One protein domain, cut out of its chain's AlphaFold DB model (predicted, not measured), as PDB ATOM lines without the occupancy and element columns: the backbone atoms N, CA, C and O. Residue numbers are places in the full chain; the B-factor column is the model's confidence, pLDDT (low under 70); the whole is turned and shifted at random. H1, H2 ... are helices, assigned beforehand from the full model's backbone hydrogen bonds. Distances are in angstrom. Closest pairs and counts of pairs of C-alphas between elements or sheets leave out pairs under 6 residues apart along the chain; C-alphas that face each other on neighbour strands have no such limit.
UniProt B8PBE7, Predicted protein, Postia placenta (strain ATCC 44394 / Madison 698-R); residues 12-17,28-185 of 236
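AT A GLANCE: This is residues 12 to 17 and 28 to 185 of the 236 residues of the protein "Predicted protein" of Postia placenta (strain ATCC 44394 / Madison 698-R) (UniProt B8PBE7). A loose core of short helices crossed at large angles, H3, H4 and H7 set round H6, has a long helix reaching out at each end, H1 at one and H9 at the other, and these two arms make the length. H5, with the loops on either side of it, is set off to one side of the core; H8 packs on the start of H9, and H2 sits close to H7 and H9. The printed part has 164 residues, with nine named helices, H1 to H9 in order along the chain, and no named strand: the class is all helix. The whole is loose, with a radius of gyration of the C-alphas of 20.7 A, and spans 86 by 34 by 31 A.

HOW THE PARTS SIT: H1, residues 30 to 55, is the longest helix, and its residues 41 to 48 alone touch H4, residues 85 to 95; the closest C-alphas are those of Val 45 and Leu 87, 5.7 A apart. Residues 48 to 55 of H1 alone touch H3, residues 73 to 83, at a steep tilt of 46 degrees, opposite ways, closest at the C-alphas of Glu 48 and Glu 83, 6.1 A. The hub is H6, residues 109 to 124, which touches four helices. It only just touches H1, with 3 pairs of C-alphas within 8 A, closest at Gly 53 and Ala 121, 6.1 A, about perpendicular at 87 degrees. H6 touches H3 with its residues 110 to 114 alone, at a steep tilt of 66 degrees, the same way, the C-alphas of Thr 77 and Leu 114 being closest at 5.7 A. It touches H4 closest at the C-alphas of Leu 91 and Met 113, 6.7 A. H6 touches H7, residues 130 to 141, closest at the C-alphas of Ala 118 and Cys 131, 6.4 A. H7 touches residues 161 to 168 of H9, residues 161 to 185, at a steep tilt of 67 degrees, the same way; the C-alphas of Ile 137 and Thr 164 are closest, 6.3 A. H8, residues 146 to 154, touches H9 at residue 161 alone, 6.1 A from Phe 149 between C-alphas, and is near H7. H2, residues 65 to 70, is close to but not clearly touching H7 and H9, and H5, residues 98 to 103, touches no helix. Every O i to N i+4 pair is within hydrogen-bond range in H2 to H8, against 21 of 22 in H1 and 19 of 21 in H9.

IN THESE COORDINATES: H1 runs 37.1 A from C-alpha 30 at (103.449, 125.740, 168.168), H6 22.7 A and H7 17.0 A. H9 runs 36.7 A to C-alpha 185 at (161.373, 104.948, 216.236), with a kink of 27 degrees near residue 174.

THE WHOLE: The C-alphas of Asn 17 and Asn 185 are the two farthest apart, 86.1 A. Residues 35 to 40 of H1 and 176 to 185 of H9 stand free. Residues 18 to 27 are not printed, and C-alphas 17 and 28 are 10.1 A apart across the cut. No link between helices is long, and no printed residue has a pLDDT under 70.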
ATOM      1  N   GLU A  12      95.876 125.577 174.206       86.12
ATOM      2  CA  GLU A  12      95.142 125.787 172.954       86.12
ATOM      3  C   GLU A  12      96.011 126.417 171.854       86.12
ATOM      4  O   GLU A  12      95.918 126.032 170.688       86.12
ATOM      5  N   TRP A  13      96.890 127.367 172.181       85.69
ATOM      6  CA  TRP A  13      97.802 127.961 171.195       85.69
ATOM      7  C   TRP A  13      98.903 126.999 170.748       85.69
ATOM      8  O   TRP A  13      99.346 127.054 169.593       85.69
ATOM      9  N   TYR A  14      99.352 126.132 171.656       85.62
ATOM     10  CA  TYR A  14     100.357 125.113 171.391       85.62
ATOM     11  C   TYR A  14      99.803 123.967 170.544       85.62
ATOM     12  O   TYR A  14     100.489 123.487 169.634       85.62
ATOM     13  N   LEU A  15      98.567 123.541 170.819       84.75
ATOM     14  CA  LEU A  15      97.876 122.487 170.089       84.75
ATOM     15  C   LEU A  15      96.390 122.847 169.893       84.75
ATOM     16  O   LEU A  15      95.542 122.399 170.665       84.75
ATOM     17  N   PRO A  16      96.044 123.606 168.836       78.50
ATOM     18  CA  PRO A  16      94.678 124.078 168.642       78.50
ATOM     19  C   PRO A  16      93.673 122.933 168.489       78.50
ATOM     20  O   PRO A  16      93.904 121.964 167.752       78.50
ATOM     21  N   ASN A  17      92.533 123.074 169.176       72.94
ATOM     22  CA  ASN A  17      91.427 122.124 169.147       72.94
ATOM     23  C   ASN A  17      90.905 121.931 167.714       72.94
ATOM     24  O   ASN A  17      90.681 122.886 166.968       72.94
ATOM     25  N   GLY A  28      99.323 126.668 164.285       75.19
ATOM     26  CA  GLY A  28      99.164 127.475 165.495       75.19
ATOM     27  C   GLY A  28     100.434 128.257 165.839       75.19
ATOM     28  O   GLY A  28     101.272 128.513 164.973       75.19
ATOM     29  N   ALA A  29     100.595 128.598 167.119       85.50
ATOM     30  CA  ALA A  29     101.818 129.211 167.640       85.50
ATOM     31  C   ALA A  29     102.873 128.163 168.050       85.50
ATOM     32  O   ALA A  29     103.876 128.519 168.667       85.50
ATOM     33  N   HIS A  30     102.668 126.886 167.699       87.94
ATOM     34  CA  HIS A  30     103.449 125.740 168.168       87.94
ATOM     35  C   HIS A  30     104.962 125.975 168.101       87.94
ATOM     36  O   HIS A  30     105.633 125.939 169.125       87.94
ATOM     37  N   GLN A  31     105.498 126.308 166.921       89.44
ATOM     38  CA  GLN A  31     106.941 126.508 166.739       89.44
ATOM     39  C   GLN A  31     107.491 127.655 167.600       89.44
ATOM     40  O   GLN A  31     108.573 127.540 168.175       89.44
ATOM     41  N   THR A  32     106.738 128.754 167.704       92.12
ATOM     42  CA  THR A  32     107.147 129.928 168.489       92.12
ATOM     43  C   THR A  32     107.136 129.608 169.981       92.12
ATOM     44  O   THR A  32     108.096 129.926 170.679       92.12
ATOM     45  N   LEU A  33     106.097 128.917 170.460       92.88
ATOM     46  CA  LEU A  33     105.980 128.487 171.852       92.88
ATOM     47  C   LEU A  33     107.044 127.449 172.220       92.88
ATOM     48  O   LEU A  33     107.642 127.560 173.286       92.88
ATOM     49  N   THR A  34     107.346 126.492 171.339       93.44
ATOM     50  CA  THR A  34     108.438 125.530 171.547       93.44
ATOM     51  C   THR A  34     109.784 126.238 171.651       93.44
ATOM     52  O   THR A  34     110.538 125.972 172.582       93.44
ATOM     53  N   HIS A  35     110.090 127.156 170.730       94.81
ATOM     54  CA  HIS A  35     111.347 127.902 170.762       94.81
ATOM     55  C   HIS A  35     111.468 128.753 172.033       94.81
ATOM     56  O   HIS A  35     112.506 128.743 172.694       94.81
ATOM     57  N   TRP A  36     110.392 129.448 172.410       95.00
ATOM     58  CA  TRP A  36     110.332 130.210 173.654       95.00
ATOM     59  C   TRP A  36     110.550 129.315 174.882       95.00
ATOM     60  O   TRP A  36     111.401 129.625 175.713       95.00
ATOM     61  N   ALA A  37     109.873 128.166 174.963       95.25
ATOM     62  CA  ALA A  37     110.030 127.224 176.067       95.25
ATOM     63  C   ALA A  37     111.462 126.673 176.161       95.25
ATOM     64  O   ALA A  37     112.024 126.619 177.255       95.25
ATOM     65  N   ILE A  38     112.079 126.317 175.026       96.00
ATOM     66  CA  ILE A  38     113.486 125.891 174.973       96.00
ATOM     67  C   ILE A  38     114.403 127.008 175.479       96.00
ATOM     68  O   ILE A  38     115.295 126.728 176.276       96.00
ATOM     69  N   SER A  39     114.171 128.260 175.073       97.38
ATOM     70  CA  SER A  39     114.943 129.410 175.558       97.38
ATOM     71  C   SER A  39     114.819 129.569 177.073       97.38
ATOM     72  O   SER A  39     115.829 129.689 177.759       97.38
ATOM     73  N   CYS A  40     113.599 129.505 177.617       97.19
ATOM     74  CA  CYS A  40     113.375 129.611 179.058       97.19
ATOM     75  C   CYS A  40     114.081 128.494 179.832       97.19
ATOM     76  O   CYS A  40     114.746 128.761 180.833       97.19
ATOM     77  N   VAL A  41     113.977 127.247 179.363       97.06
ATOM     78  CA  VAL A  41     114.669 126.106 179.976       97.06
ATOM     79  C   VAL A  41     116.187 126.264 179.868       97.06
ATOM     80  O   VAL A  41     116.888 126.027 180.849       97.06
ATOM     81  N   GLY A  42     116.697 126.713 178.721       96.69
ATOM     82  CA  GLY A  42     118.118 126.990 178.510       96.69
ATOM     83  C   GLY A  42     118.667 128.027 179.492       96.69
ATOM     84  O   GLY A  42     119.716 127.805 180.100       96.69
ATOM     85  N   ASP A  43     117.926 129.111 179.732       97.62
ATOM     86  CA  ASP A  43     118.295 130.139 180.710       97.62
ATOM     87  C   ASP A  43     118.297 129.599 182.146       97.62
ATOM     88  O   ASP A  43     119.169 129.950 182.947       97.62
ATOM     89  N   MET A  44     117.326 128.747 182.493       97.94
ATOM     90  CA  MET A  44     117.272 128.096 183.805       97.94
ATOM     91  C   MET A  44     118.470 127.169 184.004       97.94
ATOM     92  O   MET A  44     119.192 127.323 184.987       97.94
ATOM     93  N   VAL A  45     118.735 126.276 183.046       97.31
ATOM     94  CA  VAL A  45     119.872 125.345 183.099       97.31
ATOM     95  C   VAL A  45     121.195 126.106 183.161       97.31
ATOM     96  O   VAL A  45     122.056 125.764 183.961       97.31
ATOM     97  N   THR A  46     121.357 127.187 182.395       96.44
ATOM     98  CA  THR A  46     122.579 128.009 182.436       96.44
ATOM     99  C   THR A  46     122.816 128.592 183.832       96.44
ATOM    100  O   THR A  46     123.933 128.543 184.348       96.44
ATOM    101  N   LYS A  47     121.764 129.096 184.492       97.31
ATOM    102  CA  LYS A  47     121.853 129.598 185.874       97.31
ATOM    103  C   LYS A  47     122.191 128.488 186.863       97.31
ATOM    104  O   LYS A  47     122.999 128.713 187.761       97.31
ATOM    105  N   GLU A  48     121.595 127.311 186.707       98.00
ATOM    106  CA  GLU A  48     121.899 126.134 187.524       98.00
ATOM    107  C   GLU A  48     123.366 125.708 187.362       98.00
ATOM    108  O   GLU A  48     124.064 125.524 188.357       98.00
ATOM    109  N   MET A  49     123.887 125.670 186.132       97.50
ATOM    110  CA  MET A  49     125.278 125.293 185.850       97.50
ATOM    111  C   MET A  49     126.305 126.214 186.518       97.50
ATOM    112  O   MET A  49     127.352 125.741 186.963       97.50
ATOM    113  N   VAL A  50     126.009 127.509 186.664       96.44
ATOM    114  CA  VAL A  50     126.866 128.436 187.427       96.44
ATOM    115  C   VAL A  50     126.931 128.051 188.907       96.44
ATOM    116  O   VAL A  50     127.992 128.154 189.524       96.44
ATOM    117  N   LYS A  51     125.818 127.598 189.494       97.50
ATOM    118  CA  LYS A  51     125.785 127.150 190.893       97.50
ATOM    119  C   LYS A  51     126.494 125.813 191.064       97.50
ATOM    120  O   LYS A  51     127.331 125.690 191.953       97.50
ATOM    121  N   ILE A  52     126.248 124.866 190.157       97.25
ATOM    122  CA  ILE A  52     126.959 123.582 190.110       97.25
ATOM    123  C   ILE A  52     128.464 123.781 189.994       97.25
ATOM    124  O   ILE A  52     129.217 123.078 190.660       97.25
ATOM    125  N   GLY A  53     128.906 124.767 189.211       95.56
ATOM    126  CA  GLY A  53     130.319 125.106 189.120       95.56
ATOM    127  C   GLY A  53     130.946 125.360 190.489       95.56
ATOM    128  O   GLY A  53     132.026 124.857 190.751       95.56
ATOM    129  N   LYS A  54     130.239 126.031 191.409       95.56
ATOM    130  CA  LYS A  54     130.723 126.267 192.781       95.56
ATOM    131  C   LYS A  54     130.778 124.992 193.622       95.56
ATOM    132  O   LYS A  54     131.671 124.857 194.445       95.56
ATOM    133  N   VAL A  55     129.828 124.079 193.419       95.44
ATOM    134  CA  VAL A  55     129.750 122.796 194.141       95.44
ATOM    135  C   VAL A  55     130.867 121.847 193.704       95.44
ATOM    136  O   VAL A  55     131.454 121.157 194.529       95.44
ATOM    137  N   LEU A  56     131.160 121.814 192.403       95.38
ATOM    138  CA  LEU A  56     132.143 120.912 191.793       95.38
ATOM    139  C   LEU A  56     133.513 121.560 191.573       95.38
ATOM    140  O   LEU A  56     134.393 120.950 190.954       95.38
ATOM    141  N   HIS A  57     133.684 122.793 192.047       94.81
ATOM    142  CA  HIS A  57     134.937 123.525 191.952       94.81
ATOM    143  C   HIS A  57     136.022 122.793 192.731       94.81
ATOM    144  O   HIS A  57     135.818 122.367 193.865       94.81
ATOM    145  N   SER A  58     137.194 122.660 192.125       91.50
ATOM    146  CA  SER A  58     138.363 122.118 192.799       91.50
ATOM    147  C   SER A  58     139.619 122.699 192.170       91.50
ATOM    148  O   SER A  58     139.831 122.562 190.959       91.50
ATOM    149  N   GLU A  59     140.482 123.314 192.980       89.06
ATOM    150  CA  GLU A  59     141.683 123.961 192.456       89.06
ATOM    151  C   GLU A  59     142.625 122.941 191.804       89.06
ATOM    152  O   GLU A  59     142.767 121.818 192.297       89.06
ATOM    153  N   PRO A  60     143.282 123.276 190.680       78.06
ATOM    154  CA  PRO A  60     144.135 122.332 189.960       78.06
ATOM    155  C   PRO A  60     145.242 121.717 190.819       78.06
ATOM    156  O   PRO A  60     145.668 120.606 190.537       78.06
ATOM    157  N   GLU A  61     145.712 122.414 191.848       78.38
ATOM    158  CA  GLU A  61     146.829 121.976 192.689       78.38
ATOM    159  C   GLU A  61     146.379 121.292 193.986       78.38
ATOM    160  O   GLU A  61     147.182 120.611 194.625       78.38
ATOM    161  N   GLU A  62     145.100 121.422 194.344       71.38
ATOM    162  CA  GLU A  62     144.514 120.836 195.546       71.38
ATOM    163  C   GLU A  62     144.191 119.362 195.307       71.38
ATOM    164  O   GLU A  62     143.090 118.983 194.898       71.38
ATOM    165  N   LEU A  63     145.181 118.511 195.566       83.25
ATOM    166  CA  LEU A  63     144.944 117.104 195.835       83.25
ATOM    167  C   LEU A  63     145.586 116.732 197.169       83.25
ATOM    168  O   LEU A  63     146.786 116.481 197.237       83.25
ATOM    169  N   SER A  64     144.773 116.703 198.222       85.62
ATOM    170  CA  SER A  64     145.165 116.224 199.546       85.62
ATOM    171  C   SER A  64     144.344 114.996 199.942       85.62
ATOM    172  O   SER A  64     143.246 114.763 199.424       85.62
ATOM    173  N   GLU A  65     144.880 114.204 200.872       85.25
ATOM    174  CA  GLU A  65     144.178 113.049 201.443       85.25
ATOM    175  C   GLU A  65     142.879 113.495 202.122       85.25
ATOM    176  O   GLU A  65     141.823 112.913 201.897       85.25
ATOM    177  N   GLU A  66     142.933 114.601 202.861       85.88
ATOM    178  CA  GLU A  66     141.792 115.192 203.558       85.88
ATOM    179  C   GLU A  66     140.666 115.572 202.596       85.88
ATOM    180  O   GLU A  66     139.513 115.211 202.827       85.88
ATOM    181  N   THR A  67     140.984 116.254 201.489       84.75
ATOM    182  CA  THR A  67     139.981 116.647 200.495       84.75
ATOM    183  C   THR A  67     139.369 115.423 199.825       84.75
ATOM    184  O   THR A  67     138.159 115.392 199.629       84.75
ATOM    185  N   LEU A  68     140.165 114.394 199.516       85.69
ATOM    186  CA  LEU A  68     139.656 113.147 198.938       85.69
ATOM    187  C   LEU A  68     138.706 112.410 199.885       85.69
ATOM    188  O   LEU A  68     137.646 111.960 199.457       85.69
ATOM    189  N   LEU A  69     139.069 112.312 201.165       87.94
ATOM    190  CA  LEU A  69     138.271 111.635 202.189       87.94
ATOM    191  C   LEU A  69     137.032 112.438 202.606       87.94
ATOM    192  O   LEU A  69     136.039 111.861 203.048       87.94
ATOM    193  N   ALA A  70     137.070 113.764 202.467       88.69
ATOM    194  CA  ALA A  70     135.944 114.635 202.782       88.69
ATOM    195  C   ALA A  70     134.806 114.535 201.756       88.69
ATOM    196  O   ALA A  70     133.658 114.852 202.089       88.69
ATOM    197  N   VAL A  71     135.083 114.103 200.518       90.38
ATOM    198  CA  VAL A  71     134.035 113.983 199.501       90.38
ATOM    199  C   VAL A  71     133.109 112.818 199.832       90.38
ATOM    200  O   VAL A  71     133.476 111.649 199.751       90.38
ATOM    201  N   LYS A  72     131.853 113.153 200.135       93.06
ATOM    202  CA  LYS A  72     130.764 112.189 200.303       93.06
ATOM    203  C   LYS A  72     129.864 112.216 199.080       93.06
ATOM    204  O   LYS A  72     129.251 113.245 198.792       93.06
ATOM    205  N   TRP A  73     129.760 111.080 198.397       91.06
ATOM    206  CA  TRP A  73     129.002 110.960 197.153       91.06
ATOM    207  C   TRP A  73     127.521 111.327 197.327       91.06
ATOM    208  O   TRP A  73     127.011 112.169 196.598       91.06
ATOM    209  N   GLU A  74     126.861 110.804 198.364       93.81
ATOM    210  CA  GLU A  74     125.456 111.112 198.674       93.81
ATOM    211  C   GLU A  74     125.221 112.613 198.929       93.81
ATOM    212  O   GLU A  74     124.274 113.211 198.414       93.81
ATOM    213  N   SER A  75     126.124 113.254 199.679       95.06
ATOM    214  CA  SER A  75     126.063 114.697 199.939       95.06
ATOM    215  C   SER A  75     126.183 115.501 198.644       95.06
ATOM    216  O   SER A  75     125.430 116.452 198.416       95.06
ATOM    217  N   LEU A  76     127.101 115.092 197.765       95.31
ATOM    218  CA  LEU A  76     127.325 115.743 196.481       95.31
ATOM    219  C   LEU A  76     126.119 115.586 195.550       95.31
ATOM    220  O   LEU A  76     125.695 116.560 194.927       95.31
ATOM    221  N   THR A  77     125.527 114.391 195.511       96.44
ATOM    222  CA  THR A  77     124.284 114.084 194.793       96.44
ATOM    223  C   THR A  77     123.154 114.990 195.264       96.44
ATOM    224  O   THR A  77     122.543 115.690 194.454       96.44
ATOM    225  N   ASN A  78     122.909 115.041 196.575       96.81
ATOM    226  CA  ASN A  78     121.831 115.839 197.154       96.81
ATOM    227  C   ASN A  78     122.025 117.337 196.897       96.81
ATOM    228  O   ASN A  78     121.086 118.012 196.476       96.81
ATOM    229  N   THR A  79     123.246 117.844 197.068       97.12
ATOM    230  CA  THR A  79     123.575 119.253 196.801       97.12
ATOM    231  C   THR A  79     123.387 119.588 195.321       97.12
ATOM    232  O   THR A  79     122.733 120.568 194.979       97.12
ATOM    233  N   THR A  80     123.877 118.735 194.419       97.06
ATOM    234  CA  THR A  80     123.726 118.917 192.964       97.06
ATOM    235  C   THR A  80     122.254 118.922 192.553       97.06
ATOM    236  O   THR A  80     121.828 119.762 191.765       97.06
ATOM    237  N   LYS A  81     121.450 118.023 193.124       96.62
ATOM    238  CA  LYS A  81     120.007 117.927 192.871       96.62
ATOM    239  C   LYS A  81     119.239 119.155 193.371       96.62
ATOM    240  O   LYS A  81     118.272 119.562 192.732       96.62
ATOM    241  N   GLN A  82     119.670 119.746 194.487       97.44
ATOM    242  CA  GLN A  82     119.101 120.986 195.028       97.44
ATOM    243  C   GLN A  82     119.493 122.220 194.208       97.44
ATOM    244  O   GLN A  82     118.663 123.102 193.995       97.44
ATOM    245  N   GLU A  83     120.736 122.278 193.729       97.50
ATOM    246  CA  GLU A  83     121.261 123.431 192.992       97.50
ATOM    247  C   GLU A  83     120.896 123.426 191.498       97.50
ATOM    248  O   GLU A  83     120.811 124.499 190.892       97.50
ATOM    249  N   ALA A  84     120.641 122.246 190.918       97.38
ATOM    250  CA  ALA A  84     120.250 122.064 189.517       97.38
ATOM    251  C   ALA A  84     118.996 121.183 189.312       97.38
ATOM    252  O   ALA A  84     119.055 120.169 188.606       97.38
ATOM    253  N   PRO A  85     117.845 121.527 189.919       97.44
ATOM    254  CA  PRO A  85     116.645 120.695 189.872       97.44
ATOM    255  C   PRO A  85     116.043 120.547 188.469       97.44
ATOM    256  O   PRO A  85     115.463 119.496 188.181       97.44
ATOM    257  N   VAL A  86     116.146 121.555 187.593       97.38
ATOM    258  CA  VAL A  86     115.613 121.480 186.223       97.38
ATOM    259  C   VAL A  86     116.481 120.567 185.375       97.38
ATOM    260  O   VAL A  86     115.962 119.621 184.779       97.38
ATOM    261  N   LEU A  87     117.798 120.790 185.362       97.06
ATOM    262  CA  LEU A  87     118.731 119.931 184.635       97.06
ATOM    263  C   LEU A  87     118.630 118.478 185.110       97.06
ATOM    264  O   LEU A  87     118.559 117.567 184.285       97.06
ATOM    265  N   TRP A  88     118.551 118.262 186.425       97.00
ATOM    266  CA  TRP A  88     118.381 116.932 187.004       97.00
ATOM    267  C   TRP A  88     117.130 116.229 186.472       97.00
ATOM    268  O   TRP A  88     117.191 115.083 186.028       97.00
ATOM    269  N   GLN A  89     115.983 116.915 186.484       95.38
ATOM    270  CA  GLN A  89     114.723 116.355 185.994       95.38
ATOM    271  C   GLN A  89     114.755 116.066 184.493       95.38
ATOM    272  O   GLN A  89     114.232 115.034 184.067       95.38
ATOM    273  N   LEU A  90     115.369 116.943 183.695       95.25
ATOM    274  CA  LEU A  90     115.520 116.736 182.254       95.25
ATOM    275  C   LEU A  90     116.354 115.490 181.969       95.25
ATOM    276  O   LEU A  90     115.888 114.594 181.266       95.25
ATOM    277  N   LEU A  91     117.540 115.385 182.574       94.94
ATOM    278  CA  LEU A  91     118.410 114.225 182.400       94.94
ATOM    279  C   LEU A  91     117.731 112.938 182.878       94.94
ATOM    280  O   LEU A  91     117.787 111.925 182.181       94.94
ATOM    281  N   ARG A  92     117.013 112.983 184.008       92.75
ATOM    282  CA  ARG A  92     116.273 111.828 184.535       92.75
ATOM    283  C   ARG A  92     115.216 111.339 183.547       92.75
ATOM    284  O   ARG A  92     115.116 110.135 183.332       92.75
ATOM    285  N   ARG A  93     114.471 112.257 182.921       91.88
ATOM    286  CA  ARG A  93     113.472 111.937 181.886       91.88
ATOM    287  C   ARG A  93     114.102 111.437 180.585       91.88
ATOM    288  O   ARG A  93     113.494 110.614 179.910       91.88
ATOM    289  N   CYS A  94     115.294 111.917 180.229       90.69
ATOM    290  CA  CYS A  94     116.019 111.446 179.048       90.69
ATOM    291  C   CYS A  94     116.612 110.046 179.242       90.69
ATOM    292  O   CYS A  94     116.633 109.255 178.302       90.69
ATOM    293  N   ALA A  95     117.116 109.747 180.438       88.44
ATOM    294  CA  ALA A  95     117.853 108.518 180.705       88.44
ATOM    295  C   ALA A  95     116.968 107.351 181.176       88.44
ATOM    296  O   ALA A  95     117.328 106.199 180.933       88.44
ATOM    297  N   TRP A  96     115.823 107.621 181.819       87.50
ATOM    298  CA  TRP A  96     114.916 106.583 182.322       87.50
ATOM    299  C   TRP A  96     113.464 106.795 181.917       87.50
ATOM    300  O   TRP A  96     112.898 107.880 182.055       87.50
ATOM    301  N   THR A  97     112.822 105.694 181.538       87.19
ATOM    302  CA  THR A  97     111.363 105.597 181.472       87.19
ATOM    303  C   THR A  97     110.786 105.052 182.780       87.19
ATOM    304  O   THR A  97     111.454 104.332 183.525       87.19
ATOM    305  N   ALA A  98     109.507 105.338 183.042       84.62
ATOM    306  CA  ALA A  98     108.808 104.839 184.231       84.62
ATOM    307  C   ALA A  98     108.833 103.299 184.339       84.62
ATOM    308  O   ALA A  98     108.920 102.745 185.433       84.62
ATOM    309  N   ASP A  99     108.807 102.597 183.205       85.88
ATOM    310  CA  ASP A  99     108.852 101.132 183.169       85.88
ATOM    311  C   ASP A  99     110.261 100.565 183.357       85.88
ATOM    312  O   ASP A  99     110.421  99.416 183.779       85.88
ATOM    313  N   GLN A 100     111.298 101.333 183.020       84.81
ATOM    314  CA  GLN A 100     112.673 100.969 183.355       84.81
ATOM    315  C   GLN A 100     112.920 101.131 184.847       84.81
ATOM    316  O   GLN A 100     113.556 100.263 185.432       84.81
ATOM    317  N   ASP A 101     112.378 102.181 185.465       83.06
ATOM    318  CA  ASP A 101     112.540 102.433 186.898       83.06
ATOM    319  C   ASP A 101     111.968 101.282 187.740       83.06
ATOM    320  O   ASP A 101     112.635 100.762 188.626       83.06
ATOM    321  N   LYS A 102     110.788 100.773 187.362       84.56
ATOM    322  CA  LYS A 102     110.157  99.607 188.012       84.56
ATOM    323  C   LYS A 102     110.945  98.303 187.869       84.56
ATOM    324  O   LYS A 102     110.815  97.419 188.707       84.56
ATOM    325  N   ARG A 103     111.698  98.141 186.777       87.31
ATOM    326  CA  ARG A 103     112.461  96.915 186.470       87.31
ATOM    327  C   ARG A 103     113.924  97.005 186.882       87.31
ATOM    328  O   ARG A 103     114.670  96.045 186.695       87.31
ATOM    329  N   ASN A 104     114.358  98.158 187.368       81.25
ATOM    330  CA  ASN A 104     115.748  98.396 187.675       81.25
ATOM    331  C   ASN A 104     116.123  97.706 188.987       81.25
ATOM    332  O   ASN A 104     115.605  98.041 190.045       81.25
ATOM    333  N   THR A 105     117.040  96.748 188.909       77.94
ATOM    334  CA  THR A 105     117.509  95.978 190.067       77.94
ATOM    335  C   THR A 105     118.950  96.289 190.456       77.94
ATOM    336  O   THR A 105     119.430  95.757 191.449       77.94
ATOM    337  N   CYS A 106     119.667  97.100 189.670       74.88
ATOM    338  CA  CYS A 106     121.127  97.165 189.772       74.88
ATOM    339  C   CYS A 106     121.717  98.571 189.624       74.88
ATOM    340  O   CYS A 106     122.761  98.847 190.205       74.88
ATOM    341  N   LYS A 107     121.095  99.473 188.855       80.44
ATOM    342  CA  LYS A 107     121.688 100.788 188.583       80.44
ATOM    343  C   LYS A 107     121.131 101.828 189.537       80.44
ATOM    344  O   LYS A 107     119.924 102.023 189.570       80.44
ATOM    345  N   GLU A 108     121.987 102.565 190.227       86.56
ATOM    346  CA  GLU A 108     121.546 103.764 190.930       86.56
ATOM    347  C   GLU A 108     121.470 104.934 189.933       86.56
ATOM    348  O   GLU A 108     122.492 105.344 189.371       86.56
ATOM    349  N   PRO A 109     120.273 105.468 189.648       87.88
ATOM    350  CA  PRO A 109     120.130 106.498 188.630       87.88
ATOM    351  C   PRO A 109     120.744 107.830 189.047       87.88
ATOM    352  O   PRO A 109     121.284 108.542 188.202       87.88
ATOM    353  N   ASP A 110     120.697 108.148 190.339       91.88
ATOM    354  CA  ASP A 110     121.150 109.430 190.865       91.88
ATOM    355  C   ASP A 110     122.672 109.592 190.695       91.88
ATOM    356  O   ASP A 110     123.129 110.648 190.257       91.88
ATOM    357  N   SER A 111     123.442 108.512 190.863       91.88
ATOM    358  CA  SER A 111     124.879 108.468 190.559       91.88
ATOM    359  C   SER A 111     125.198 108.781 189.090       91.88
ATOM    360  O   SER A 111     126.125 109.538 188.792       91.88
ATOM    361  N   VAL A 112     124.404 108.257 188.148       92.62
ATOM    362  CA  VAL A 112     124.576 108.543 186.712       92.62
ATOM    363  C   VAL A 112     124.247 110.003 186.399       92.62
ATOM    364  O   VAL A 112     124.948 110.631 185.603       92.62
ATOM    365  N   MET A 113     123.205 110.560 187.024       95.19
ATOM    366  CA  MET A 113     122.824 111.963 186.835       95.19
ATOM    367  C   MET A 113     123.887 112.906 187.385       95.19
ATOM    368  O   MET A 113     124.336 113.787 186.653       95.19
ATOM    369  N   LEU A 114     124.345 112.678 188.622       96.31
ATOM    370  CA  LEU A 114     125.427 113.446 189.234       96.31
ATOM    371  C   LEU A 114     126.650 113.462 188.318       96.31
ATOM    372  O   LEU A 114     127.189 114.526 188.011       96.31
ATOM    373  N   TYR A 115     127.062 112.291 187.839       96.12
ATOM    374  CA  TYR A 115     128.262 112.208 187.028       96.12
ATOM    375  C   TYR A 115     128.102 112.860 185.650       96.12
ATOM    376  O   TYR A 115     128.997 113.568 185.193       96.12
ATOM    377  N   THR A 116     126.933 112.717 185.020       96.81
ATOM    378  CA  THR A 116     126.624 113.405 183.756       96.81
ATOM    379  C   THR A 116     126.679 114.924 183.930       96.81
ATOM    380  O   THR A 116     127.303 115.617 183.131       96.81
ATOM    381  N   ILE A 117     126.084 115.452 185.005       97.44
ATOM    382  CA  ILE A 117     126.135 116.884 185.330       97.44
ATOM    383  C   ILE A 117     127.578 117.327 185.587       97.44
ATOM    384  O   ILE A 117     127.985 118.382 185.105       97.44
ATOM    385  N   ALA A 118     128.380 116.512 186.273       97.31
ATOM    386  CA  ALA A 118     129.787 116.812 186.497       97.31
ATOM    387  C   ALA A 118     130.603 116.850 185.195       97.31
ATOM    388  O   ALA A 118     131.467 117.710 185.043       97.31
ATOM    389  N   MET A 119     130.325 115.974 184.227       97.31
ATOM    390  CA  MET A 119     130.949 116.028 182.897       97.31
ATOM    391  C   MET A 119     130.572 117.306 182.139       97.31
ATOM    392  O   MET A 119     131.435 117.945 181.531       97.31
ATOM    393  N   LEU A 120     129.302 117.716 182.208       96.50
ATOM    394  CA  LEU A 120     128.840 118.979 181.625       96.50
ATOM    395  C   LEU A 120     129.503 120.183 182.309       96.50
ATOM    396  O   LEU A 120     129.955 121.107 181.634       96.50
ATOM    397  N   ALA A 121     129.613 120.161 183.639       96.75
ATOM    398  CA  ALA A 121     130.234 121.226 184.421       96.75
ATOM    399  C   ALA A 121     131.728 121.356 184.118       96.75
ATOM    400  O   ALA A 121     132.214 122.478 183.965       96.75
ATOM    401  N   PHE A 122     132.425 120.228 183.979       96.38
ATOM    402  CA  PHE A 122     133.827 120.176 183.577       96.38
ATOM    403  C   PHE A 122     134.035 120.699 182.153       96.38
ATOM    404  O   PHE A 122     134.936 121.496 181.913       96.38
ATOM    405  N   SER A 123     133.150 120.330 181.222       94.75
ATOM    406  CA  SER A 123     133.182 120.844 179.846       94.75
ATOM    407  C   SER A 123     132.943 122.357 179.788       94.75
ATOM    408  O   SER A 123     133.499 123.042 178.934       94.75
ATOM    409  N   HIS A 124     132.135 122.891 180.709       92.88
ATOM    410  CA  HIS A 124     131.909 124.328 180.848       92.88
ATOM    411  C   HIS A 124     133.117 125.055 181.468       92.88
ATOM    412  O   HIS A 124     133.399 126.202 181.130       92.88
ATOM    413  N   SER A 125     133.834 124.412 182.393       93.75
ATOM    414  CA  SER A 125     135.067 124.930 182.985       93.75
ATOM    415  C   SER A 125     135.910 123.798 183.558       93.75
ATOM    416  O   SER A 125     135.469 123.082 184.457       93.75
ATOM    417  N   ASN A 126     137.179 123.723 183.148       91.06
ATOM    418  CA  ASN A 126     138.129 122.722 183.648       91.06
ATOM    419  C   ASN A 126     138.365 122.793 185.174       91.06
ATOM    420  O   ASN A 126     138.907 121.856 185.762       91.06
ATOM    421  N   ARG A 127     137.967 123.892 185.831       92.94
ATOM    422  CA  ARG A 127     138.033 124.036 187.297       92.94
ATOM    423  C   ARG A 127     136.925 123.271 188.028       92.94
ATOM    424  O   ARG A 127     137.096 122.923 189.189       92.94
ATOM    425  N   ASN A 128     135.840 122.932 187.337       95.25
ATOM    426  CA  ASN A 128     134.738 122.136 187.873       95.25
ATOM    427  C   ASN A 128     135.042 120.636 187.714       95.25
ATOM    428  O   ASN A 128     134.308 119.912 187.047       95.25
ATOM    429  N   SER A 129     136.190 120.194 188.229       94.75
ATOM    430  CA  SER A 129     136.779 118.880 187.934       94.75
ATOM    431  C   SER A 129     136.782 117.915 189.116       94.75
ATOM    432  O   SER A 129     137.450 116.883 189.049       94.75
ATOM    433  N   LEU A 130     136.054 118.213 190.198       94.81
ATOM    434  CA  LEU A 130     136.059 117.396 191.417       94.81
ATOM    435  C   LEU A 130     135.792 115.906 191.128       94.81
ATOM    436  O   LEU A 130     136.605 115.050 191.475       94.81
ATOM    437  N   CYS A 131     134.701 115.588 190.423       95.19
ATOM    438  CA  CYS A 131     134.355 114.202 190.088       95.19
ATOM    439  C   CYS A 131     135.378 113.553 189.144       95.19
ATOM    440  O   CYS A 131     135.723 112.383 189.309       95.19
ATOM    441  N   GLN A 132     135.894 114.307 188.170       96.06
ATOM    442  CA  GLN A 132     136.904 113.833 187.224       96.06
ATOM    443  C   GLN A 132     138.214 113.477 187.933       96.06
ATOM    444  O   GLN A 132     138.853 112.494 187.557       96.06
ATOM    445  N   LYS A 133     138.611 114.241 188.960       94.62
ATOM    446  CA  LYS A 133     139.785 113.951 189.796       94.62
ATOM    447  C   LYS A 133     139.600 112.657 190.583       94.62
ATOM    448  O   LYS A 133     140.476 111.796 190.532       94.62
ATOM    449  N   LEU A 134     138.447 112.489 191.239       93.62
ATOM    450  CA  LEU A 134     138.120 111.278 192.006       93.62
ATOM    451  C   LEU A 134     138.178 110.024 191.129       93.62
ATOM    452  O   LEU A 134     138.855 109.051 191.466       93.62
ATOM    453  N   ILE A 135     137.534 110.068 189.962       95.12
ATOM    454  CA  ILE A 135     137.502 108.926 189.042       95.12
ATOM    455  C   ILE A 135     138.866 108.678 188.404       95.12
ATOM    456  O   ILE A 135     139.243 107.523 188.226       95.12
ATOM    457  N   ALA A 136     139.647 109.719 188.113       95.25
ATOM    458  CA  ALA A 136     141.007 109.537 187.622       95.25
ATOM    459  C   ALA A 136     141.898 108.816 188.644       95.25
ATOM    460  O   ALA A 136     142.613 107.883 188.288       95.25
ATOM    461  N   ILE A 137     141.828 109.182 189.924       93.56
ATOM    462  CA  ILE A 137     142.597 108.505 190.980       93.56
ATOM    463  C   ILE A 137     142.158 107.048 191.111       93.56
ATOM    464  O   ILE A 137     143.003 106.149 191.111       93.56
ATOM    465  N   TYR A 138     140.846 106.805 191.131       93.56
ATOM    466  CA  TYR A 138     140.290 105.457 191.176       93.56
ATOM    467  C   TYR A 138     140.768 104.602 189.992       93.56
ATOM    468  O   TYR A 138     141.410 103.571 190.186       93.56
ATOM    469  N   LEU A 139     140.560 105.058 188.755       94.88
ATOM    470  CA  LEU A 139     140.953 104.318 187.553       94.88
ATOM    471  C   LEU A 139     142.457 104.067 187.484       94.88
ATOM    472  O   LEU A 139     142.891 103.015 187.000       94.88
ATOM    473  N   LYS A 140     143.264 105.011 187.977       93.62
ATOM    474  CA  LYS A 140     144.710 104.839 188.044       93.62
ATOM    475  C   LYS A 140     145.091 103.763 189.054       93.62
ATOM    476  O   LYS A 140     145.948 102.937 188.738       93.62
ATOM    477  N   SER A 141     144.431 103.729 190.211       90.69
ATOM    478  CA  SER A 141     144.626 102.681 191.220       90.69
ATOM    479  C   SER A 141     144.246 101.287 190.702       90.69
ATOM    480  O   SER A 141     144.900 100.308 191.059       90.69
ATOM    481  N   CYS A 142     143.278 101.205 189.781       93.19
ATOM    482  CA  CYS A 142     142.873  99.975 189.094       93.19
ATOM    483  C   CYS A 142     143.802  99.554 187.939       93.19
ATOM    484  O   CYS A 142     143.521  98.572 187.257       93.19
ATOM    485  N   GLY A 143     144.893 100.282 187.677       93.81
ATOM    486  CA  GLY A 143     145.855  99.920 186.631       93.81
ATOM    487  C   GLY A 143     145.396 100.237 185.204       93.81
ATOM    488  O   GLY A 143     145.874  99.620 184.253       93.81
ATOM    489  N   THR A 144     144.492 101.205 185.027       94.25
ATOM    490  CA  THR A 144     144.031 101.621 183.692       94.25
ATOM    491  C   THR A 144     145.210 102.062 182.816       94.25
ATOM    492  O   THR A 144     146.064 102.851 183.236       94.25
ATOM    493  N   SER A 145     145.263 101.545 181.584       95.50
ATOM    494  CA  SER A 145     146.337 101.859 180.630       95.50
ATOM    495  C   SER A 145     146.368 103.347 180.259       95.50
ATOM    496  O   SER A 145     145.334 104.014 180.259       95.50
ATOM    497  N   ALA A 146     147.543 103.858 179.871       94.19
ATOM    498  CA  ALA A 146     147.704 105.250 179.432       94.19
ATOM    499  C   ALA A 146     146.762 105.613 178.276       94.19
ATOM    500  O   ALA A 146     146.042 106.602 178.346       94.19
ATOM    501  N   LYS A 147     146.666 104.736 177.270       96.25
ATOM    502  CA  LYS A 147     145.793 104.946 176.111       96.25
ATOM    503  C   LYS A 147     144.313 105.032 176.500       96.25
ATOM    504  O   LYS A 147     143.588 105.853 175.952       96.25
ATOM    505  N   ALA A 148     143.865 104.201 177.443       96.31
ATOM    506  CA  ALA A 148     142.499 104.284 177.956       96.31
ATOM    507  C   ALA A 148     142.276 105.601 178.719       96.31
ATOM    508  O   ALA A 148     141.269 106.270 178.497       96.31
ATOM    509  N   PHE A 149     143.240 106.025 179.538       95.56
ATOM    510  CA  PHE A 149     143.206 107.329 180.203       95.56
ATOM    511  C   PHE A 149     143.078 108.496 179.224       95.56
ATOM    512  O   PHE A 149     142.231 109.359 179.430       95.56
ATOM    513  N   ASP A 150     143.857 108.499 178.143       95.44
ATOM    514  CA  ASP A 150     143.790 109.550 177.126       95.44
ATOM    515  C   ASP A 150     142.408 109.596 176.462       95.44
ATOM    516  O   ASP A 150     141.844 110.674 176.268       95.44
ATOM    517  N   THR A 151     141.810 108.430 176.176       96.94
ATOM    518  CA  THR A 151     140.445 108.375 175.630       96.94
ATOM    519  C   THR A 151     139.393 108.880 176.616       96.94
ATOM    520  O   THR A 151     138.510 109.635 176.224       96.94
ATOM    521  N   LEU A 152     139.490 108.518 177.898       96.56
ATOM    522  CA  LEU A 152     138.549 108.969 178.927       96.56
ATOM    523  C   LEU A 152     138.700 110.464 179.216       96.56
ATOM    524  O   LEU A 152     137.704 111.153 179.442       96.56
ATOM    525  N   HIS A 153     139.924 110.980 179.145       95.19
ATOM    526  CA  HIS A 153     140.183 112.404 179.268       95.19
ATOM    527  C   HIS A 153     139.567 113.192 178.110       95.19
ATOM    528  O   HIS A 153     138.877 114.181 178.348       95.19
ATOM    529  N   ALA A 154     139.731 112.714 176.872       95.12
ATOM    530  CA  ALA A 154     139.110 113.326 175.697       95.12
ATOM    531  C   ALA A 154     137.570 113.334 175.768       95.12
ATOM    532  O   ALA A 154     136.935 114.233 175.222       95.12
ATOM    533  N   LEU A 155     136.970 112.364 176.466       95.31
ATOM    534  CA  LEU A 155     135.526 112.302 176.719       95.31
ATOM    535  C   LEU A 155     135.065 113.163 177.911       95.31
ATOM    536  O   LEU A 155     133.868 113.224 178.178       95.31
ATOM    537  N   GLY A 156     135.976 113.800 178.654       95.06
ATOM    538  CA  GLY A 156     135.647 114.584 179.852       95.06
ATOM    539  C   GLY A 156     135.287 113.745 181.087       95.06
ATOM    540  O   GLY A 156     134.762 114.278 182.068       95.06
ATOM    541  N   VAL A 157     135.562 112.436 181.046       96.31
ATOM    542  CA  VAL A 157     135.332 111.487 182.151       96.31
ATOM    543  C   VAL A 157     136.428 111.648 183.207       96.31
ATOM    544  O   VAL A 157     136.179 111.682 184.413       96.31
ATOM    545  N   THR A 158     137.669 111.805 182.762       96.38
ATOM    546  CA  THR A 158     138.809 112.013 183.653       96.38
ATOM    547  C   THR A 158     139.549 113.289 183.307       96.38
ATOM    548  O   THR A 158     139.454 113.850 182.218       96.38
ATOM    549  N   ILE A 159     140.356 113.732 184.252       95.19
ATOM    550  CA  ILE A 159     141.468 114.645 184.000       95.19
ATOM    551  C   ILE A 159     142.622 113.930 183.270       95.19
ATOM    552  O   ILE A 159     142.597 112.712 183.073       95.19
ATOM    553  N   SER A 160     143.637 114.701 182.866       93.81
ATOM    554  CA  SER A 160     144.809 114.172 182.165       93.81
ATOM    555  C   SER A 160     145.601 113.188 183.027       93.81
ATOM    556  O   SER A 160     145.758 113.391 184.234       93.81
ATOM    557  N   GLN A 161     146.182 112.174 182.386       93.88
ATOM    558  CA  GLN A 161     146.996 111.172 183.068       93.88
ATOM    559  C   GLN A 161     148.183 111.795 183.819       93.88
ATOM    560  O   GLN A 161     148.490 111.388 184.938       93.88
ATOM    561  N   LYS A 162     148.830 112.801 183.213       93.12
ATOM    562  CA  LYS A 162     149.945 113.535 183.821       93.12
ATOM    563  C   LYS A 162     149.545 114.132 185.169       93.12
ATOM    564  O   LYS A 162     150.200 113.857 186.164       93.12
ATOM    565  N   TRP A 163     148.430 114.867 185.203       93.62
ATOM    566  CA  TRP A 163     147.916 115.437 186.449       93.62
ATOM    567  C   TRP A 163     147.701 114.356 187.508       93.62
ATOM    568  O   TRP A 163     148.060 114.546 188.663       93.62
ATOM    569  N   THR A 164     147.137 113.205 187.122       93.56
ATOM    570  CA  THR A 164     146.881 112.097 188.054       93.56
ATOM    571  C   THR A 164     148.164 111.551 188.670       93.56
ATOM    572  O   THR A 164     148.176 111.274 189.866       93.56
ATOM    573  N   TYR A 165     149.243 111.419 187.894       92.50
ATOM    574  CA  TYR A 165     150.543 111.019 188.436       92.50
ATOM    575  C   TYR A 165     151.127 112.071 189.369       92.50
ATOM    576  O   TYR A 165     151.489 111.722 190.488       92.50
ATOM    577  N   ASP A 166     151.162 113.334 188.939       91.94
ATOM    578  CA  ASP A 166     151.713 114.432 189.738       91.94
ATOM    579  C   ASP A 166     150.963 114.554 191.080       91.94
ATOM    580  O   ASP A 166     151.561 114.741 192.139       91.94
ATOM    581  N   GLY A 167     149.636 114.394 191.051       90.44
ATOM    582  CA  GLY A 167     148.794 114.377 192.241       90.44
ATOM    583  C   GLY A 167     149.080 113.184 193.156       90.44
ATOM    584  O   GLY A 167     149.233 113.363 194.362       90.44
ATOM    585  N   LEU A 168     149.180 111.972 192.607       90.81
ATOM    586  CA  LEU A 168     149.495 110.772 193.390       90.81
ATOM    587  C   LEU A 168     150.897 110.822 194.004       90.81
ATOM    588  O   LEU A 168     151.079 110.383 195.137       90.81
ATOM    589  N   GLU A 169     151.876 111.368 193.284       90.81
ATOM    590  CA  GLU A 169     153.228 111.564 193.798       90.81
ATOM    591  C   GLU A 169     153.201 112.487 195.017       90.81
ATOM    592  O   GLU A 169     153.686 112.092 196.077       90.81
ATOM    593  N   LYS A 170     152.541 113.649 194.911       89.25
ATOM    594  CA  LYS A 170     152.330 114.567 196.044       89.25
ATOM    595  C   LYS A 170     151.613 113.887 197.209       89.25
ATOM    596  O   LYS A 170     152.071 113.977 198.342       89.25
ATOM    597  N   LEU A 171     150.538 113.148 196.931       89.56
ATOM    598  CA  LEU A 171     149.773 112.430 197.951       89.56
ATOM    599  C   LEU A 171     150.623 111.375 198.677       89.56
ATOM    600  O   LEU A 171     150.431 111.134 199.862       89.56
ATOM    601  N   SER A 172     151.579 110.755 197.981       89.50
ATOM    602  CA  SER A 172     152.459 109.732 198.553       89.50
ATOM    603  C   SER A 172     153.579 110.284 199.433       89.50
ATOM    604  O   SER A 172     154.143 109.529 200.227       89.50
ATOM    605  N   GLN A 173     153.899 111.578 199.327       90.19
ATOM    606  CA  GLN A 173     154.987 112.188 200.095       90.19
ATOM    607  C   GLN A 173     154.700 112.139 201.595       90.19
ATOM    608  O   GLN A 173     155.546 111.669 202.351       90.19
ATOM    609  N   HIS A 174     153.487 112.512 202.008       86.12
ATOM    610  CA  HIS A 174     153.137 112.588 203.424       86.12
ATOM    611  C   HIS A 174     153.125 111.212 204.131       86.12
ATOM    612  O   HIS A 174     153.827 111.059 205.133       86.12
ATOM    613  N   PRO A 175     152.465 110.157 203.603       87.44
ATOM    614  CA  PRO A 175     152.567 108.817 204.180       87.44
ATOM    615  C   PRO A 175     153.994 108.266 204.169       87.44
ATOM    616  O   PRO A 175     154.370 107.525 205.072       87.44
ATOM    617  N   ARG A 176     154.800 108.613 203.155       88.94
ATOM    618  CA  ARG A 176     156.200 108.183 203.076       88.94
ATOM    619  C   ARG A 176     157.045 108.822 204.173       88.94
ATOM    620  O   ARG A 176     157.839 108.123 204.788       88.94
ATOM    621  N   GLU A 177     156.883 110.116 204.415       91.81
ATOM    622  CA  GLU A 177     157.577 110.829 205.493       91.81
ATOM    623  C   GLU A 177     157.168 110.300 206.870       91.81
ATOM    624  O   GLU A 177     158.035 110.011 207.689       91.81
ATOM    625  N   SER A 178     155.866 110.075 207.086       90.94
ATOM    626  CA  SER A 178     155.364 109.442 208.313       90.94
ATOM    627  C   SER A 178     155.960 108.050 208.513       90.94
ATOM    628  O   SER A 178     156.425 107.733 209.601       90.94
ATOM    629  N   LEU A 179     155.996 107.230 207.456       89.44
ATOM    630  CA  LEU A 179     156.584 105.897 207.525       89.44
ATOM    631  C   LEU A 179     158.072 105.962 207.879       89.44
ATOM    632  O   LEU A 179     158.510 105.187 208.717       89.44
ATOM    633  N   LEU A 180     158.839 106.873 207.266       91.31
ATOM    634  CA  LEU A 180     160.263 107.068 207.575       91.31
ATOM    635  C   LEU A 180     160.482 107.428 209.049       91.31
ATOM    636  O   LEU A 180     161.351 106.833 209.684       91.31
ATOM    637  N   ALA A 181     159.658 108.319 209.602       92.50
ATOM    638  CA  ALA A 181     159.696 108.650 211.024       92.50
ATOM    639  C   ALA A 181     159.376 107.433 211.912       92.50
ATOM    640  O   ALA A 181     160.009 107.238 212.949       92.50
ATOM    641  N   ASP A 182     158.444 106.570 211.502       91.00
ATOM    642  CA  ASP A 182     158.137 105.341 212.239       91.00
ATOM    643  C   ASP A 182     159.288 104.322 212.175       91.00
ATOM    644  O   ASP A 182     159.565 103.661 213.176       91.00
ATOM    645  N   ILE A 183     160.006 104.220 211.046       90.38
ATOM    646  CA  ILE A 183     161.178 103.329 210.906       90.38
ATOM    647  C   ILE A 183     162.278 103.707 211.905       90.38
ATOM    648  O   ILE A 183     162.944 102.832 212.455       90.38
ATOM    649  N   GLU A 184     162.483 105.003 212.139       92.06
ATOM    650  CA  GLU A 184     163.498 105.488 213.079       92.06
ATOM    651  C   GLU A 184     163.149 105.166 214.539       92.06
ATOM    652  O   GLU A 184     164.043 104.948 215.357       92.06
ATOM    653  N   ASN A 185     161.855 105.109 214.864       93.31
ATOM    654  CA  ASN A 185     161.373 104.948 216.236       93.31
ATOM    655  C   ASN A 185     161.018 103.501 216.604       93.31
ATOM    656  O   ASN A 185     161.032 103.149 217.786       93.31
TER     657      ASN A 185